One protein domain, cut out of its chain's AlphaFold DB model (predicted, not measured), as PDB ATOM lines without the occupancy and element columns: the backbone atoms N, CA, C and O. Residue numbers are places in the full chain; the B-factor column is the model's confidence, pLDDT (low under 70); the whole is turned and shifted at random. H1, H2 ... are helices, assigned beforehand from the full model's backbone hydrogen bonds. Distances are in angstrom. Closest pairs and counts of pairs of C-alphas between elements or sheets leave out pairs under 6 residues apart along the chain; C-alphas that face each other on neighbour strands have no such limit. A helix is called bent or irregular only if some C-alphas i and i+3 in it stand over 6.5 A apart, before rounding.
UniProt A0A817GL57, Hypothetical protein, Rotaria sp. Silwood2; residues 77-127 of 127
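AT A GLANCE: This is residues 77 to 127 of the 127 residues of the protein "Hypothetical protein" of Rotaria sp. Silwood2 (UniProt A0A817GL57). Three helices follow one another end to end in a flat, open hook: H1 is one arm, short H2 makes the turn, and long H3 is the other arm, with an empty space between H1 and H3. The printed part has 51 residues, with three named helices in the order H1, H2, H3 and no named strand; its class is all helix. It is extended, with a radius of gyration of the C-alphas of 16.7 A, and the C-alphas span 49 by 32 by 11 A.

HOW THE PARTS SIT: Begin at H1, residues 77 to 92, and go through a tight link of 2 residues into H2, residues 95 to 102. The two helices are close but not clearly touching; their closest C-alphas, those of Leu 90 and Asn 96, are 5.8 A apart. Their lines are about perpendicular, at 84 degrees. A second tight link of 2 residues leads to H3, residues 105 to 124, which is apart from H2 and from H1. In H2 every O i to N i+4 pair is within hydrogen-bond range; in H1 11 of 12 are, and in H3 13 of 16.

IN THESE COORDINATES: Find C-alpha 77 at (12.609, -10.677, 58.071); from there H1 runs 23.4 A to C-alpha 92. H1 is neither bent nor irregular, but only just: C-alphas 86 and 89 are 6.3 A apart. Look next at C-alpha 95, at (36.523, -17.001, 52.685), where H2 begins; it ends at C-alpha 102. H3 runs 30.0 A from C-alpha 105 to C-alpha 124 at (10.678, 3.581, 27.335). It too is neither bent nor irregular, but only just, with C-alphas 107 and 110 6.3 A apart.

THE WHOLE: The two C-alphas farthest apart are those of Phe 93 and Phe 127, at 49.7 A. Residues 77 to 86 and 100 to 127 stand free. The printed part has no cut and ends at the chain's last residue, 127. The mean pLDDT of the printed part is 77.4; look for values under 70 at residue 77 and residues 125 to 127.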
ATOM      1  N   GLN A  77      11.541 -11.405  57.359       68.62
ATOM      2  CA  GLN A  77      12.609 -10.677  58.071       68.62
ATOM      3  C   GLN A  77      13.791 -11.575  58.504       68.62
ATOM      4  O   GLN A  77      14.939 -11.137  58.513       68.62
ATOM      5  N   GLY A  78      13.537 -12.858  58.793       74.62
ATOM      6  CA  GLY A  78      14.582 -13.826  59.143       74.62
ATOM      7  C   GLY A  78      15.598 -14.094  58.025       74.62
ATOM      8  O   GLY A  78      16.745 -14.401  58.327       74.62
ATOM      9  N   TYR A  79      15.221 -13.924  56.753       76.81
ATOM     10  CA  TYR A  79      16.136 -14.108  55.623       76.81
ATOM     11  C   TYR A  79      17.293 -13.101  55.673       76.81
ATOM     12  O   TYR A  79      18.454 -13.486  55.573       76.81
ATOM     13  N   SER A  80      16.988 -11.825  55.924       74.94
ATOM     14  CA  SER A  80      17.999 -10.768  56.037       74.94
ATOM     15  C   SER A  80      18.917 -10.970  57.242       74.94
ATOM     16  O   SER A  80      20.122 -10.743  57.142       74.94
ATOM     17  N   LEU A  81      18.369 -11.444  58.367       79.62
ATOM     18  CA  LEU A  81      19.139 -11.675  59.591       79.62
ATOM     19  C   LEU A  81      20.090 -12.869  59.448       79.62
ATOM     20  O   LEU A  81      21.265 -12.760  59.787       79.62
ATOM     21  N   VAL A  82      19.613 -13.978  58.874       84.75
ATOM     22  CA  VAL A  82      20.460 -15.140  58.563       84.75
ATOM     23  C   VAL A  82      21.551 -14.748  57.574       84.75
ATOM     24  O   VAL A  82      22.706 -15.107  57.779       84.75
ATOM     25  N   ASN A  83      21.224 -13.957  56.550       82.25
ATOM     26  CA  ASN A  83      22.215 -13.489  55.590       82.25
ATOM     27  C   ASN A  83      23.310 -12.650  56.272       82.25
ATOM     28  O   ASN A  83      24.490 -12.912  56.072       82.25
ATOM     29  N   GLY A  84      22.944 -11.707  57.145       77.62
ATOM     30  CA  GLY A  84      23.918 -10.924  57.915       77.62
ATOM     31  C   GLY A  84      24.823 -11.792  58.798       77.62
ATOM     32  O   GLY A  84      26.041 -11.639  58.768       77.62
ATOM     33  N   VAL A  85      24.244 -12.746  59.535       84.75
ATOM     34  CA  VAL A  85      24.988 -13.649  60.434       84.75
ATOM     35  C   VAL A  85      25.891 -14.617  59.675       84.75
ATOM     36  O   VAL A  85      26.958 -14.951  60.173       84.75
ATOM     37  N   VAL A  86      25.493 -15.067  58.485       84.81
ATOM     38  CA  VAL A  86      26.309 -15.952  57.645       84.81
ATOM     39  C   VAL A  86      27.442 -15.166  56.992       84.81
ATOM     40  O   VAL A  86      28.594 -15.582  57.062       84.81
ATOM     41  N   PHE A  87      27.163 -14.003  56.401       79.62
ATOM     42  CA  PHE A  87      28.184 -13.231  55.691       79.62
ATOM     43  C   PHE A  87      29.232 -12.599  56.615       79.62
ATOM     44  O   PHE A  87      30.373 -12.429  56.193       79.62
ATOM     45  N   LEU A  88      28.895 -12.308  57.874       82.12
ATOM     46  CA  LEU A  88      29.834 -11.752  58.851       82.12
ATOM     47  C   LEU A  88      31.092 -12.636  59.029       82.12
ATOM     48  O   LEU A  88      32.179 -12.167  58.694       82.12
ATOM     49  N   PRO A  89      31.014 -13.915  59.449       81.75
ATOM     50  CA  PRO A  89      32.183 -14.785  59.529       81.75
ATOM     51  C   PRO A  89      32.816 -15.046  58.156       81.75
ATOM     52  O   PRO A  89      34.040 -15.085  58.069       81.75
ATOM     53  N   LEU A  90      32.044 -15.163  57.065       81.00
ATOM     54  CA  LEU A  90      32.629 -15.348  55.725       81.00
ATOM     55  C   LEU A  90      33.567 -14.199  55.324       81.00
ATOM     56  O   LEU A  90      34.608 -14.444  54.706       81.00
ATOM     57  N   CYS A  91      33.212 -12.964  55.680       77.00
ATOM     58  CA  CYS A  91      34.042 -11.788  55.451       77.00
ATOM     59  C   CYS A  91      35.204 -11.704  56.453       77.00
ATOM     60  O   CYS A  91      36.332 -11.464  56.032       77.00
ATOM     61  N   PHE A  92      34.968 -11.970  57.744       79.25
ATOM     62  CA  PHE A  92      36.013 -11.941  58.781       79.25
ATOM     63  C   PHE A  92      37.120 -12.985  58.558       79.25
ATOM     64  O   PHE A  92      38.289 -12.695  58.792       79.25
ATOM     65  N   PHE A  93      36.775 -14.182  58.073       82.12
ATOM     66  CA  PHE A  93      37.740 -15.242  57.758       82.12
ATOM     67  C   PHE A  93      38.321 -15.142  56.335       82.12
ATOM     68  O   PHE A  93      39.121 -15.988  55.943       82.12
ATOM     69  N   GLY A  94      37.919 -14.147  55.534       74.00
ATOM     70  CA  GLY A  94      38.422 -13.961  54.166       74.00
ATOM     71  C   GLY A  94      37.987 -15.042  53.164       74.00
ATOM     72  O   GLY A  94      38.469 -15.066  52.032       74.00
ATOM     73  N   ILE A  95      37.043 -15.914  53.535       77.38
ATOM     74  CA  ILE A  95      36.523 -17.001  52.685       77.38
ATOM     75  C   ILE A  95      35.851 -16.428  51.428       77.38
ATOM     76  O   ILE A  95      35.932 -17.014  50.350       77.38
ATOM     77  N   ASN A  96      35.255 -15.237  51.533       75.44
ATOM     78  CA  ASN A  96      34.679 -14.533  50.389       75.44
ATOM     79  C   ASN A  96      35.703 -14.253  49.267       75.44
ATOM     80  O   ASN A  96      35.361 -14.346  48.089       75.44
ATOM     81  N   ALA A  97      36.966 -13.966  49.606       75.88
ATOM     82  CA  ALA A  97      38.017 -13.742  48.609       75.88
ATOM     83  C   ALA A  97      38.375 -15.035  47.853       75.88
ATOM     84  O   ALA A  97      38.592 -15.005  46.642       75.88
ATOM     85  N   LEU A  98      38.355 -16.182  48.542       77.62
ATOM     86  CA  LEU A  98      38.538 -17.496  47.916       77.62
ATOM     87  C   LEU A  98      37.382 -17.829  46.965       77.62
ATOM     88  O   LEU A  98      37.619 -18.278  45.848       77.62
ATOM     89  N   ILE A  99      36.140 -17.553  47.374       76.56
ATOM     90  CA  ILE A  99      34.954 -17.774  46.536       76.56
ATOM     91  C   ILE A  99      35.004 -16.890  45.283       76.56
ATOM     92  O   ILE A  99      34.776 -17.381  44.179       76.56
ATOM     93  N   MET A 100      35.360 -15.607  45.414       75.50
ATOM     94  CA  MET A 100      35.520 -14.724  44.253       75.50
ATOM     95  C   MET A 100      36.634 -15.172  43.302       75.50
ATOM     96  O   MET A 100      36.498 -14.975  42.100       75.50
ATOM     97  N   SER A 101      37.694 -15.823  43.792       77.81
ATOM     98  CA  SER A 101      38.731 -16.393  42.922       77.81
ATOM     99  C   SER A 101      38.226 -17.554  42.057       77.81
ATOM    100  O   SER A 101      38.820 -17.834  41.016       77.81
ATOM    101  N   LEU A 102      37.166 -18.247  42.481       76.88
ATOM    102  CA  LEU A 102      36.530 -19.333  41.726       76.88
ATOM    103  C   LEU A 102      35.475 -18.815  40.740       76.88
ATOM    104  O   LEU A 102      35.215 -19.448  39.716       76.88
ATOM    105  N   VAL A 103      34.858 -17.670  41.033       77.50
ATOM    106  CA  VAL A 103      33.849 -17.061  40.165       77.50
ATOM    107  C   VAL A 103      34.539 -16.334  39.016       77.50
ATOM    108  O   VAL A 103      35.196 -15.311  39.194       77.50
ATOM    109  N   ALA A 104      34.351 -16.835  37.796       70.38
ATOM    110  CA  ALA A 104      34.841 -16.154  36.606       70.38
ATOM    111  C   ALA A 104      34.203 -14.759  36.488       70.38
ATOM    112  O   ALA A 104      32.979 -14.635  36.431       70.38
ATOM    113  N   ILE A 105      35.029 -13.715  36.353       70.94
ATOM    114  CA  ILE A 105      34.586 -12.322  36.125       70.94
ATOM    115  C   ILE A 105      33.617 -12.223  34.932       70.94
ATOM    116  O   ILE A 105      32.707 -11.394  34.919       70.94
ATOM    117  N   VAL A 106      33.749 -13.126  33.956       74.38
ATOM    118  CA  VAL A 106      32.855 -13.234  32.795       74.38
ATOM    119  C   VAL A 106      31.390 -13.452  33.200       74.38
ATOM    120  O   VAL A 106      30.498 -12.950  32.519       74.38
ATOM    121  N   ALA A 107      31.120 -14.125  34.322       77.38
ATOM    122  CA  ALA A 107      29.763 -14.394  34.802       77.38
ATOM    123  C   ALA A 107      29.041 -13.142  35.331       77.38
ATOM    124  O   ALA A 107      27.813 -13.093  35.333       77.38
ATOM    125  N   ILE A 108      29.779 -12.103  35.730       78.56
ATOM    126  CA  ILE A 108      29.203 -10.848  36.238       78.56
ATOM    127  C   ILE A 108      28.609 -10.013  35.095       78.56
ATOM    128  O   ILE A 108      27.573  -9.362  35.249       78.56
ATOM    129  N   ASN A 109      29.234 -10.061  33.918       81.69
ATOM    130  CA  ASN A 109      28.851  -9.253  32.765       81.69
ATOM    131  C   ASN A 109      27.381  -9.443  32.311       81.69
ATOM    132  O   ASN A 109      26.672  -8.442  32.161       81.69
ATOM    133  N   PRO A 110      26.854 -10.676  32.140       82.38
ATOM    134  CA  PRO A 110      25.455 -10.874  31.747       82.38
ATOM    135  C   PRO A 110      24.452 -10.396  32.806       82.38
ATOM    136  O   PRO A 110      23.365  -9.932  32.450       82.38
ATOM    137  N   ILE A 111      24.808 -10.450  34.093       82.94
ATOM    138  CA  ILE A 111      23.952  -9.968  35.186       82.94
ATOM    139  C   ILE A 111      23.748  -8.457  35.039       82.94
ATOM    140  O   ILE A 111      22.613  -7.984  34.975       82.94
ATOM    141  N   ILE A 112      24.839  -7.702  34.879       81.94
ATOM    142  CA  ILE A 112      24.794  -6.241  34.724       81.94
ATOM    143  C   ILE A 112      24.005  -5.840  33.469       81.94
ATOM    144  O   ILE A 112      23.193  -4.914  33.512       81.94
ATOM    145  N   VAL A 113      24.215  -6.535  32.347       85.44
ATOM    146  CA  VAL A 113      23.486  -6.263  31.095       85.44
ATOM    147  C   VAL A 113      21.982  -6.477  31.269       85.44
ATOM    148  O   VAL A 113      21.190  -5.695  30.744       85.44
ATOM    149  N   SER A 114      21.579  -7.497  32.026       81.00
ATOM    150  CA  SER A 114      20.166  -7.800  32.268       81.00
ATOM    151  C   SER A 114      19.475  -6.691  33.068       81.00
ATOM    152  O   SER A 114      18.399  -6.238  32.677       81.00
ATOM    153  N   PHE A 115      20.125  -6.168  34.114       81.62
ATOM    154  CA  PHE A 115      19.614  -5.017  34.867       81.62
ATOM    155  C   PHE A 115      19.497  -3.760  34.003       81.62
ATOM    156  O   PHE A 115      18.458  -3.100  34.015       81.62
ATOM    157  N   LYS A 116      20.526  -3.451  33.200       81.44
ATOM    158  CA  LYS A 116      20.497  -2.294  32.290       81.44
ATOM    159  C   LYS A 116      19.327  -2.377  31.311       81.44
ATOM    160  O   LYS A 116      18.627  -1.389  31.124       81.44
ATOM    161  N   LYS A 117      19.089  -3.552  30.721       80.38
ATOM    162  CA  LYS A 117      17.969  -3.773  29.794       80.38
ATOM    163  C   LYS A 117      16.615  -3.530  30.456       80.38
ATOM    164  O   LYS A 117      15.782  -2.867  29.855       80.38
ATOM    165  N   ILE A 118      16.414  -4.019  31.681       82.62
ATOM    166  CA  ILE A 118      15.167  -3.811  32.433       82.62
ATOM    167  C   ILE A 118      14.932  -2.325  32.720       82.62
ATOM    168  O   ILE A 118      13.829  -1.832  32.505       82.62
ATOM    169  N   ILE A 119      15.966  -1.600  33.155       81.38
ATOM    170  CA  ILE A 119      15.858  -0.162  33.439       81.38
ATOM    171  C   ILE A 119      15.524   0.616  32.159       81.38
ATOM    172  O   ILE A 119      14.637   1.465  32.171       81.38
ATOM    173  N   ILE A 120      16.194   0.299  31.046       83.19
ATOM    174  CA  ILE A 120      15.940   0.936  29.747       83.19
ATOM    175  C   ILE A 120      14.518   0.631  29.261       83.19
ATOM    176  O   ILE A 120      13.818   1.547  28.844       83.19
ATOM    177  N   ALA A 121      14.069  -0.623  29.356       81.94
ATOM    178  CA  ALA A 121      12.714  -1.012  28.972       81.94
ATOM    179  C   ALA A 121      11.658  -0.256  29.795       81.94
ATOM    180  O   ALA A 121      10.780   0.384  29.226       81.94
ATOM    181  N   CYS A 122      11.811  -0.224  31.123       72.69
ATOM    182  CA  CYS A 122      10.914   0.513  32.015       72.69
ATOM    183  C   CYS A 122      10.926   2.033  31.753       72.69
ATOM    184  O   CYS A 122       9.934   2.713  32.012       72.69
ATOM    185  N   SER A 123      12.038   2.583  31.251       75.00
ATOM    186  CA  SER A 123      12.137   4.000  30.886       75.00
ATOM    187  C   SER A 123      11.437   4.334  29.566       75.00
ATOM    188  O   SER A 123      11.055   5.486  29.380       75.00
ATOM    189  N   LEU A 124      11.296   3.373  28.649       73.81
ATOM    190  CA  LEU A 124      10.678   3.581  27.335       73.81
ATOM    191  C   LEU A 124       9.148   3.477  27.377       73.81
ATOM    192  O   LEU A 124       8.487   4.162  26.612       73.81
ATOM    193  N   GLU A 125       8.580   2.698  28.298       69.31
ATOM    194  CA  GLU A 125       7.120   2.555  28.463       69.31
ATOM    195  C   GLU A 125       6.433   3.793  29.082       69.31
ATOM    196  O   GLU A 125       5.210   3.833  29.198       69.31
ATOM    197  N   ARG A 126       7.207   4.800  29.512       52.75
ATOM    198  CA  ARG A 126       6.712   6.061  30.096       52.75
ATOM    199  C   ARG A 126       6.651   7.244  29.111       52.75
ATOM    200  O   ARG A 126       6.395   8.360  29.562       52.75
ATOM    201  N   PHE A 127       6.864   7.010  27.815       47.75
ATOM    202  CA  PHE A 127       6.660   7.976  26.725       47.75
ATOM    203  C   PHE A 127       5.540   7.500  25.799       47.75
ATOM    204  O   PHE A 127       4.777   8.373  25.332       47.75
TER     205      PHE A 127